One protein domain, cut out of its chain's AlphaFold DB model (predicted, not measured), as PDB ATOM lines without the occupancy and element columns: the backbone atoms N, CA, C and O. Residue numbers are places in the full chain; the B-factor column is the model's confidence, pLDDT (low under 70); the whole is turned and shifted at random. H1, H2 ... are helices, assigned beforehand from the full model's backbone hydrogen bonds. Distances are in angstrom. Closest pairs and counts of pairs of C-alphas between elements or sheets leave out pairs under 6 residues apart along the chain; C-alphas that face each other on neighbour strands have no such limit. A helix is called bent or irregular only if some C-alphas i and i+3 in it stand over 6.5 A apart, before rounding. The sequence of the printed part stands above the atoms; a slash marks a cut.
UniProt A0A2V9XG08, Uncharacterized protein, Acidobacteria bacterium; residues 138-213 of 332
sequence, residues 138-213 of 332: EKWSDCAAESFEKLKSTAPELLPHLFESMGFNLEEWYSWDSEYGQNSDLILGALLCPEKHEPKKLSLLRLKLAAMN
ATOM      1  N   GLU A 138      12.913  28.185 -22.072       67.50
ATOM      2  CA  GLU A 138      14.256  28.602 -22.504       67.50
ATOM      3  C   GLU A 138      15.340  28.002 -21.595       67.50
ATOM      4  O   GLU A 138      16.236  27.304 -22.059       67.50
ATOM      5  N   LYS A 139      15.194  28.160 -20.272       71.88
ATOM      6  CA  LYS A 139      16.164  27.653 -19.289       71.88
ATOM      7  C   LYS A 139      16.240  26.127 -19.281       71.88
ATOM      8  O   LYS A 139      17.307  25.572 -19.045       71.88
ATOM      9  N   TRP A 140      15.128  25.444 -19.556       75.62
ATOM     10  CA  TRP A 140      15.134  23.991 -19.745       75.62
ATOM     11  C   TRP A 140      15.774  23.557 -21.060       75.62
ATOM     12  O   TRP A 140      16.439  22.525 -21.081       75.62
ATOM     13  N   SER A 141      15.624  24.345 -22.124       83.25
ATOM     14  CA  SER A 141      16.264  24.090 -23.420       83.25
ATOM     15  C   SER A 141      17.790  24.161 -23.305       83.25
ATOM     16  O   SER A 141      18.479  23.255 -23.771       83.25
ATOM     17  N   ASP A 142      18.318  25.166 -22.601       84.94
ATOM     18  CA  ASP A 142      19.757  25.305 -22.349       84.94
ATOM     19  C   ASP A 142      20.299  24.179 -21.448       84.94
ATOM     20  O   ASP A 142      21.291  23.532 -21.793       84.94
ATOM     21  N   CYS A 143      19.612  23.865 -20.341       81.00
ATOM     22  CA  CYS A 143      19.986  22.747 -19.465       81.00
ATOM     23  C   CYS A 143      19.987  21.398 -20.202       81.00
ATOM     24  O   CYS A 143      20.909  20.604 -20.023       81.00
ATOM     25  N   ALA A 144      18.989  21.139 -21.054       85.31
ATOM     26  CA  ALA A 144      18.928  19.917 -21.851       85.31
ATOM     27  C   ALA A 144      20.045  19.849 -22.899       85.31
ATOM     28  O   ALA A 144      20.619  18.778 -23.082       85.31
ATOM     29  N   ALA A 145      20.410  20.973 -23.526       89.38
ATOM     30  CA  ALA A 145      21.545  21.046 -24.444       89.38
ATOM     31  C   ALA A 145      22.876  20.757 -23.749       89.38
ATOM     32  O   ALA A 145      23.644  19.917 -24.222       89.38
ATOM     33  N   GLU A 146      23.125  21.380 -22.595       88.38
ATOM     34  CA  GLU A 146      24.315  21.090 -21.797       88.38
ATOM     35  C   GLU A 146      24.374  19.620 -21.370       88.38
ATOM     36  O   GLU A 146      25.443  19.010 -21.416       88.38
ATOM     37  N   SER A 147      23.248  19.035 -20.959       85.25
ATOM     38  CA  SER A 147      23.182  17.621 -20.592       85.25
ATOM     39  C   SER A 147      23.376  16.688 -21.787       85.25
ATOM     40  O   SER A 147      24.084  15.692 -21.655       85.25
ATOM     41  N   PHE A 148      22.798  17.008 -22.947       90.69
ATOM     42  CA  PHE A 148      22.938  16.232 -24.177       90.69
ATOM     43  C   PHE A 148      24.398  16.168 -24.634       90.69
ATOM     44  O   PHE A 148      24.962  15.077 -24.704       90.69
ATOM     45  N   GLU A 149      25.047  17.319 -24.844       89.75
ATOM     46  CA  GLU A 149      26.446  17.370 -25.296       89.75
ATOM     47  C   GLU A 149      27.413  16.697 -24.309       89.75
ATOM     48  O   GLU A 149      28.350  16.021 -24.734       89.75
ATOM     49  N   LYS A 150      27.181  16.823 -22.994       85.19
ATOM     50  CA  LYS A 150      28.040  16.190 -21.976       85.19
ATOM     51  C   LYS A 150      27.855  14.673 -21.910       85.19
ATOM     52  O   LYS A 150      28.846  13.956 -21.779       85.19
ATOM     53  N   LEU A 151      26.616  14.177 -21.959       81.06
ATOM     54  CA  LEU A 151      26.310  12.767 -21.691       81.06
ATOM     55  C   LEU A 151      26.362  11.878 -22.940       81.06
ATOM     56  O   LEU A 151      26.727  10.711 -22.804       81.06
ATOM     57  N   LYS A 152      26.084  12.399 -24.148       85.75
ATOM     58  CA  LYS A 152      25.956  11.592 -25.385       85.75
ATOM     59  C   LYS A 152      27.186  10.749 -25.746       85.75
ATOM     60  O   LYS A 152      27.064   9.772 -26.476       85.75
ATOM     61  N   SER A 153      28.361  11.105 -25.224       78.44
ATOM     62  CA  SER A 153      29.614  10.357 -25.410       78.44
ATOM     63  C   SER A 153      30.248   9.846 -24.109       78.44
ATOM     64  O   SER A 153      31.303   9.222 -24.174       78.44
ATOM     65  N   THR A 154      29.655  10.109 -22.938       78.38
ATOM     66  CA  THR A 154      30.246   9.746 -21.629       78.38
ATOM     67  C   THR A 154      29.374   8.820 -20.784       78.38
ATOM     68  O   THR A 154      29.924   7.997 -20.057       78.38
ATOM     69  N   ALA A 155      28.049   8.944 -20.886       74.31
ATOM     70  CA  ALA A 155      27.052   8.130 -20.189       74.31
ATOM     71  C   ALA A 155      25.697   8.189 -20.941       74.31
ATOM     72  O   ALA A 155      24.707   8.718 -20.413       74.31
ATOM     73  N   PRO A 156      25.635   7.741 -22.215       74.25
ATOM     74  CA  PRO A 156      24.443   7.868 -23.056       74.25
ATOM     75  C   PRO A 156      23.212   7.141 -22.488       74.25
ATOM     76  O   PRO A 156      22.086   7.559 -22.742       74.25
ATOM     77  N   GLU A 157      23.397   6.110 -21.663       76.12
ATOM     78  CA  GLU A 157      22.341   5.385 -20.943       76.12
ATOM     79  C   GLU A 157      21.555   6.244 -19.931       76.12
ATOM     80  O   GLU A 157      20.418   5.918 -19.572       76.12
ATOM     81  N   LEU A 158      22.117   7.379 -19.500       74.19
ATOM     82  CA  LEU A 158      21.433   8.337 -18.626       74.19
ATOM     83  C   LEU A 158      20.519   9.299 -19.400       74.19
ATOM     84  O   LEU A 158      19.585   9.851 -18.812       74.19
ATOM     85  N   LEU A 159      20.744   9.490 -20.708       80.31
ATOM     86  CA  LEU A 159      19.980  10.449 -21.512       80.31
ATOM     87  C   LEU A 159      18.488  10.111 -21.642       80.31
ATOM     88  O   LEU A 159      17.703  11.028 -21.414       80.31
ATOM     89  N   PRO A 160      18.053   8.864 -21.935       83.25
ATOM     90  CA  PRO A 160      16.628   8.543 -22.053       83.25
ATOM     91  C   PRO A 160      15.843   8.926 -20.798       83.25
ATOM     92  O   PRO A 160      14.835   9.620 -20.882       83.25
ATOM     93  N   HIS A 161      16.365   8.556 -19.627       76.19
ATOM     94  CA  HIS A 161      15.774   8.878 -18.332       76.19
ATOM     95  C   HIS A 161      15.711  10.392 -18.088       76.19
ATOM     96  O   HIS A 161      14.672  10.918 -17.690       76.19
ATOM     97  N   LEU A 162      16.801  11.116 -18.362       76.69
ATOM     98  CA  LEU A 162      16.839  12.563 -18.165       76.69
ATOM     99  C   LEU A 162      15.856  13.287 -19.098       76.69
ATOM    100  O   LEU A 162      15.117  14.162 -18.650       76.69
ATOM    101  N   PHE A 163      15.794  12.901 -20.369       83.25
ATOM    102  CA  PHE A 163      14.913  13.510 -21.366       83.25
ATOM    103  C   PHE A 163      13.432  13.208 -21.095       83.25
ATOM    104  O   PHE A 163      12.610  14.127 -21.091       83.25
ATOM    105  N   GLU A 164      13.115  11.972 -20.700       83.31
ATOM    106  CA  GLU A 164      11.796  11.568 -20.191       83.31
ATOM    107  C   GLU A 164      11.401  12.342 -18.915       83.31
ATOM    108  O   GLU A 164      10.221  12.608 -18.687       83.31
ATOM    109  N   SER A 165      12.371  12.773 -18.096       74.75
ATOM    110  CA  SER A 165      12.119  13.623 -16.921       74.75
ATOM    111  C   SER A 165      11.823  15.091 -17.249       74.75
ATOM    112  O   SER A 165      11.058  15.730 -16.527       74.75
ATOM    113  N   MET A 166      12.387  15.604 -18.347       74.56
ATOM    114  CA  MET A 166      12.188  16.979 -18.833       74.56
ATOM    115  C   MET A 166      10.993  17.109 -19.794       74.56
ATOM    116  O   MET A 166      10.600  18.223 -20.126       74.56
ATOM    117  N   GLY A 167      10.409  15.990 -20.239       79.50
ATOM    118  CA  GLY A 167       9.340  15.975 -21.242       79.50
ATOM    119  C   GLY A 167       9.837  16.244 -22.667       79.50
ATOM    120  O   GLY A 167       9.087  16.775 -23.484       79.50
ATOM    121  N   PHE A 168      11.099  15.919 -22.965       85.81
ATOM    122  CA  PHE A 168      11.720  16.126 -24.276       85.81
ATOM    123  C   PHE A 168      11.955  14.791 -24.990       85.81
ATOM    124  O   PHE A 168      12.365  13.810 -24.373       85.81
ATOM    125  N   ASN A 169      11.727  14.757 -26.302       90.44
ATOM    126  CA  ASN A 169      12.023  13.593 -27.131       90.44
ATOM    127  C   ASN A 169      13.532  13.526 -27.415       90.44
ATOM    128  O   ASN A 169      14.096  14.456 -27.982       90.44
ATOM    129  N   LEU A 170      14.197  12.434 -27.038       91.75
ATOM    130  CA  LEU A 170      15.636  12.273 -27.257       91.75
ATOM    131  C   LEU A 170      15.995  12.000 -28.733       91.75
ATOM    132  O   LEU A 170      17.089  12.354 -29.173       91.75
ATOM    133  N   GLU A 171      15.084  11.413 -29.516       94.19
ATOM    134  CA  GLU A 171      15.325  11.097 -30.932       94.19
ATOM    135  C   GLU A 171      15.394  12.364 -31.798       94.19
ATOM    136  O   GLU A 171      16.259  12.469 -32.666       94.19
ATOM    137  N   GLU A 172      14.562  13.370 -31.503       94.12
ATOM    138  CA  GLU A 172      14.645  14.713 -32.102       94.12
ATOM    139  C   GLU A 172      16.028  15.342 -31.900       94.12
ATOM    140  O   GLU A 172      16.593  15.912 -32.831       94.12
ATOM    141  N   TRP A 173      16.609  15.198 -30.706       94.06
ATOM    142  CA  TRP A 173      17.900  15.801 -30.381       94.06
ATOM    143  C   TRP A 173      19.068  15.085 -31.061       94.06
ATOM    144  O   TRP A 173      19.953  15.757 -31.586       94.06
ATOM    145  N   TYR A 174      19.048  13.750 -31.150       94.88
ATOM    146  CA  TYR A 174      20.003  13.016 -31.992       94.88
ATOM    147  C   TYR A 174      19.831  13.335 -33.485       94.88
ATOM    148  O   TYR A 174      20.826  13.446 -34.203       94.88
ATOM    149  N   SER A 175      18.593  13.543 -33.946       95.88
ATOM    150  CA  SER A 175      18.306  13.978 -35.315       95.88
ATOM    151  C   SER A 175      18.932  15.348 -35.602       95.88
ATOM    152  O   SER A 175      19.706  15.467 -36.548       95.88
ATOM    153  N   TRP A 176      18.724  16.352 -34.742       95.06
ATOM    154  CA  TRP A 176      19.343  17.680 -34.885       95.06
ATOM    155  C   TRP A 176      20.869  17.660 -34.700       95.06
ATOM    156  O   TRP A 176      21.584  18.431 -35.343       95.06
ATOM    157  N   ASP A 177      21.403  16.792 -33.838       93.94
ATOM    158  CA  ASP A 177      22.851  16.643 -33.676       93.94
ATOM    159  C   ASP A 177      23.506  16.143 -34.973       93.94
ATOM    160  O   ASP A 177      24.523  16.694 -35.402       93.94
ATOM    161  N   SER A 178      22.860  15.171 -35.627       93.88
ATOM    162  CA  SER A 178      23.252  14.586 -36.913       93.88
ATOM    163  C   SER A 178      23.043  15.543 -38.098       93.88
ATOM    164  O   SER A 178      23.978  15.782 -38.858       93.88
ATOM    165  N   GLU A 179      21.859  16.163 -38.207       94.31
ATOM    166  CA  GLU A 179      21.439  17.097 -39.273       94.31
ATOM    167  C   GLU A 179      22.459  18.224 -39.503       94.31
ATOM    168  O   GLU A 179      22.747  18.591 -40.641       94.31
ATOM    169  N   TYR A 180      23.042  18.749 -38.420       92.62
ATOM    170  CA  TYR A 180      24.028  19.830 -38.481       92.62
ATOM    171  C   TYR A 180      25.473  19.361 -38.284       92.62
ATOM    172  O   TYR A 180      26.401  20.072 -38.684       92.62
ATOM    173  N   GLY A 181      25.697  18.206 -37.649       89.81
ATOM    174  CA  GLY A 181      27.027  17.676 -37.346       89.81
ATOM    175  C   GLY A 181      27.928  18.720 -36.674       89.81
ATOM    176  O   GLY A 181      27.569  19.299 -35.648       89.81
ATOM    177  N   GLN A 182      29.085  18.993 -37.285       89.50
ATOM    178  CA  GLN A 182      29.993  20.089 -36.910       89.50
ATOM    179  C   GLN A 182      29.990  21.257 -37.922       89.50
ATOM    180  O   GLN A 182      30.903  22.083 -37.938       89.50
ATOM    181  N   ASN A 183      28.986  21.341 -38.799       92.62
ATOM    182  CA  ASN A 183      28.940  22.334 -39.868       92.62
ATOM    183  C   ASN A 183      28.471  23.702 -39.341       92.62
ATOM    184  O   ASN A 183      27.285  24.031 -39.394       92.62
ATOM    185  N   SER A 184      29.417  24.523 -38.871       91.12
ATOM    186  CA  SER A 184      29.133  25.859 -38.325       91.12
ATOM    187  C   SER A 184      28.308  26.755 -39.252       91.12
ATOM    188  O   SER A 184      27.614  27.636 -38.760       91.12
ATOM    189  N   ASP A 185      28.365  26.545 -40.570       91.56
ATOM    190  CA  ASP A 185      27.640  27.371 -41.533       91.56
ATOM    191  C   ASP A 185      26.137  27.061 -41.552       91.56
ATOM    192  O   ASP A 185      25.318  27.980 -41.559       91.56
ATOM    193  N   LEU A 186      25.764  25.777 -41.505       92.62
ATOM    194  CA  LEU A 186      24.363  25.372 -41.341       92.62
ATOM    195  C   LEU A 186      23.833  25.826 -39.976       92.62
ATOM    196  O   LEU A 186      22.719  26.341 -39.878       92.62
ATOM    197  N   ILE A 187      24.656  25.677 -38.932       94.12
ATOM    198  CA  ILE A 187      24.293  26.018 -37.553       94.12
ATOM    199  C   ILE A 187      24.045  27.534 -37.417       94.12
ATOM    200  O   ILE A 187      23.002  27.939 -36.900       94.12
ATOM    201  N   LEU A 188      24.942  28.378 -37.948       92.00
ATOM    202  CA  LEU A 188      24.752  29.834 -38.024       92.00
ATOM    203  C   LEU A 188      23.519  30.205 -38.860       92.00
ATOM    204  O   LEU A 188      22.731  31.044 -38.431       92.00
ATOM    205  N   GLY A 189      23.316  29.568 -40.018       90.62
ATOM    206  CA  GLY A 189      22.164  29.830 -40.886       90.62
ATOM    207  C   GLY A 189      20.814  29.638 -40.184       90.62
ATOM    208  O   GLY A 189      19.931  30.484 -40.317       90.62
ATOM    209  N   ALA A 190      20.679  28.577 -39.382       92.44
ATOM    210  CA  ALA A 190      19.493  28.338 -38.559       92.44
ATOM    211  C   ALA A 190      19.342  29.375 -37.430       92.44
ATOM    212  O   ALA A 190      18.274  29.959 -37.252       92.44
ATOM    213  N   LEU A 191      20.421  29.667 -36.698       91.56
ATOM    214  CA  LEU A 191      20.399  30.604 -35.565       91.56
ATOM    215  C   LEU A 191      20.140  32.066 -35.970       91.56
ATOM    216  O   LEU A 191      19.690  32.859 -35.144       91.56
ATOM    217  N   LEU A 192      20.367  32.422 -37.238       88.69
ATOM    218  CA  LEU A 192      20.004  33.723 -37.811       88.69
ATOM    219  C   LEU A 192      18.534  33.816 -38.265       88.69
ATOM    220  O   LEU A 192      18.084  34.913 -38.599       88.69
ATOM    221  N   CYS A 193      17.790  32.704 -38.256       88.00
ATOM    222  CA  CYS A 193      16.357  32.620 -38.560       88.00
ATOM    223  C   CYS A 193      15.573  31.930 -37.417       88.00
ATOM    224  O   CYS A 193      14.906  30.921 -37.665       88.00
ATOM    225  N   PRO A 194      15.623  32.439 -36.167       87.88
ATOM    226  CA  PRO A 194      15.069  31.749 -34.996       87.88
ATOM    227  C   PRO A 194      13.565  31.456 -35.110       87.88
ATOM    228  O   PRO A 194      13.113  30.411 -34.662       87.88
ATOM    229  N   GLU A 195      12.806  32.313 -35.795       89.56
ATOM    230  CA  GLU A 195      11.368  32.149 -36.076       89.56
ATOM    231  C   GLU A 195      11.009  30.846 -36.821       89.56
ATOM    232  O   GLU A 195       9.851  30.433 -36.819       89.56
ATOM    233  N   LYS A 196      11.982  30.187 -37.468       91.19
ATOM    234  CA  LYS A 196      11.786  28.949 -38.244       91.19
ATOM    235  C   LYS A 196      12.100  27.672 -37.456       91.19
ATOM    236  O   LYS A 196      12.037  26.581 -38.028       91.19
ATOM    237  N   HIS A 197      12.488  27.780 -36.185       90.12
ATOM    238  CA  HIS A 197      13.055  26.673 -35.414       90.12
ATOM    239  C   HIS A 197      12.578  26.668 -33.956       90.12
ATOM    240  O   HIS A 197      12.302  27.708 -33.368       90.12
ATOM    241  N   GLU A 198      12.511  25.484 -33.341       88.12
ATOM    242  CA  GLU A 198      12.171  25.383 -31.920       88.12
ATOM    243  C   GLU A 198      13.271  25.967 -31.015       88.12
ATOM    244  O   GLU A 198      14.455  25.735 -31.282       88.12
ATOM    245  N   PRO A 199      12.918  26.600 -29.874       87.00
ATOM    246  CA  PRO A 199      13.888  27.046 -28.870       87.00
ATOM    247  C   PRO A 199      14.861  25.943 -28.433       87.00
ATOM    248  O   PRO A 199      16.058  26.189 -28.345       87.00
ATOM    249  N   LYS A 200      14.375  24.702 -28.271       88.88
ATOM    250  CA  LYS A 200      15.186  23.511 -27.956       88.88
ATOM    251  C   LYS A 200      16.321  23.293 -28.964       88.88
ATOM    252  O   LYS A 200      17.482  23.138 -28.587       88.88
ATOM    253  N   LYS A 201      15.974  23.326 -30.258       92.81
ATOM    254  CA  LYS A 201      16.911  23.186 -31.377       92.81
ATOM    255  C   LYS A 201      17.908  24.345 -31.367       92.81
ATOM    256  O   LYS A 201      19.107  24.112 -31.468       92.81
ATOM    257  N   LEU A 202      17.442  25.577 -31.162       92.38
ATOM    258  CA  LEU A 202      18.303  26.762 -31.091       92.38
ATOM    259  C   LEU A 202      19.292  26.707 -29.905       92.38
ATOM    260  O   LEU A 202      20.467  27.004 -30.110       92.38
ATOM    261  N   SER A 203      18.887  26.254 -28.712       91.56
ATOM    262  CA  SER A 203      19.798  26.052 -27.568       91.56
ATOM    263  C   SER A 203      20.905  25.034 -27.875       91.56
ATOM    264  O   SER A 203      22.084  25.331 -27.671       91.56
ATOM    265  N   LEU A 204      20.559  23.867 -28.445       93.88
ATOM    266  CA  LEU A 204      21.539  22.856 -28.874       93.88
ATOM    267  C   LEU A 204      22.531  23.424 -29.898       93.88
ATOM    268  O   LEU A 204      23.749  23.319 -29.742       93.88
ATOM    269  N   LEU A 205      22.000  24.051 -30.947       94.62
ATOM    270  CA  LEU A 205      22.787  24.624 -32.032       94.62
ATOM    271  C   LEU A 205      23.720  25.741 -31.534       94.62
ATOM    272  O   LEU A 205      24.882  25.804 -31.944       94.62
ATOM    273  N   ARG A 206      23.260  26.584 -30.602       92.19
ATOM    274  CA  ARG A 206      24.082  27.649 -30.019       92.19
ATOM    275  C   ARG A 206      25.210  27.105 -29.148       92.19
ATOM    276  O   ARG A 206      26.347  27.557 -29.290       92.19
ATOM    277  N   LEU A 207      24.930  26.107 -28.307       91.88
ATOM    278  CA  LEU A 207      25.950  25.437 -27.496       91.88
ATOM    279  C   LEU A 207      27.052  24.826 -28.380       91.88
ATOM    280  O   LEU A 207      28.241  24.983 -28.092       91.88
ATOM    281  N   LYS A 208      26.668  24.215 -29.509       92.75
ATOM    282  CA  LYS A 208      27.607  23.661 -30.495       92.75
ATOM    283  C   LYS A 208      28.481  24.740 -31.159       92.75
ATOM    284  O   LYS A 208      29.679  24.512 -31.308       92.75
ATOM    285  N   LEU A 209      27.960  25.931 -31.487       92.06
ATOM    286  CA  LEU A 209      28.803  27.049 -31.965       92.06
ATOM    287  C   LEU A 209      29.745  27.598 -30.893       92.06
ATOM    288  O   LEU A 209      30.892  27.922 -31.209       92.06
ATOM    289  N   ALA A 210      29.285  27.705 -29.645       89.31
ATOM    290  CA  ALA A 210      30.120  28.158 -28.537       89.31
ATOM    291  C   ALA A 210      31.323  27.217 -28.339       89.31
ATOM    292  O   ALA A 210      32.460  27.682 -28.283       89.31
ATOM    293  N   ALA A 211      31.100  25.898 -28.369       89.25
ATOM    294  CA  ALA A 211      32.163  24.889 -28.311       89.25
ATOM    295  C   ALA A 211      33.165  24.967 -29.487       89.25
ATOM    296  O   ALA A 211      34.330  24.606 -29.333       89.25
ATOM    297  N   MET A 212      32.743  25.474 -30.653       89.75
ATOM    298  CA  MET A 212      33.612  25.712 -31.816       89.75
ATOM    299  C   MET A 212      34.346  27.066 -31.780       89.75
ATOM    300  O   MET A 212      35.146  27.332 -32.677       89.75
ATOM    301  N   ASN A 213      34.072  27.930 -30.793       87.44
ATOM    302  CA  ASN A 213      34.442  29.355 -30.783       87.44
ATOM    303  C   ASN A 213      33.908  30.133 -32.010       87.44
ATOM    304  O   ASN A 213      34.601  30.980 -32.571       87.44
TER     305      ASN A 213
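What this domain is: This is residues 138 to 213 of the 332 residues of an uncharacterized protein of Acidobacteria bacterium (UniProt A0A2V9XG08). Two helical hairpins, H1 with H2 and H4 with H5, meet in the middle, where H1 and H5 pack on each other and cross at 51 degrees. H2 and H4 lie at the far ends of this row, and H3 bridges from one hairpin to the other along one side. The printed part has 76 residues, with five named helices in the order H1, H2, H3, H4, H5 and no named strand; its class is all helix. It is compact, with a radius of gyration of the C-alphas of 11.8 A and spans of 32 by 23 by 19 A.

How they stand to each other: Start with the longest helix, H1, residues 138 to 151. It touches H5, residues 199 to 211, closest at the C-alphas of Ser 141 and Lys 200, 4.7 A apart; they run the same way at a steep tilt of 51 degrees. On H1 look also for H2, residues 156 to 166: the two touch as a hairpin, at a shallow tilt of 13 degrees, opposite ways, with the C-alphas of Leu 151 and Leu 159 closest at 6.7 A. H5 is the hub, touching three helices. With H4, residues 184 to 191, it forms the second hairpin: they touch, closest at the C-alphas of Ile 187 and Leu 205, 5.9 A apart, and run opposite ways at a shallow tilt of 33 degrees, only just short of steep. H5 only just touches H3, residues 170 to 180, with 3 pairs of C-alphas within 8 A and with its residues 201 to 204 alone; the closest C-alphas are those of Trp 176 and Lys 201, 7.0 A apart. H3 only just touches H2, again with 3 pairs, closest at the C-alphas of Phe 163 and Leu 170, 6.1 A apart. H3 and H4 are close but not clearly touching, with the C-alphas of Tyr 180 and Leu 186 closest at 6.2 A. H1 and H3 are near each other, while H1 and H4, H2 and H4, and H2 and H5 are apart. In H1, H3, H4 and H5 every O i to N i+4 pair is within hydrogen-bond range; in H2 it is 5 of 7.

Where its parts are: Find C-alpha 138 at (14.256, 28.602, -22.504); from there H1 runs 19.9 A to C-alpha 151 at (26.310, 12.767, -21.691). H2 measures 15.8 A and is only just irregular: C-alphas 157 and 160 are 6.6 A apart. H3 measures 15.9 A and H4 10.3 A. H5 runs 18.4 A and ends at C-alpha 211, (32.163, 24.889, -28.311).

The domain as a whole: The C-alphas of Glu 157 and Leu 192 are the two farthest apart, at 33.1 A. The printed part has no cut and no long link; the links H1 to H2, H2 to H3 and H3 to H4 are tight, and H4 to H5 is short. The mean pLDDT of the printed part is 87.1, and residue 138 is the one printed residue under 70.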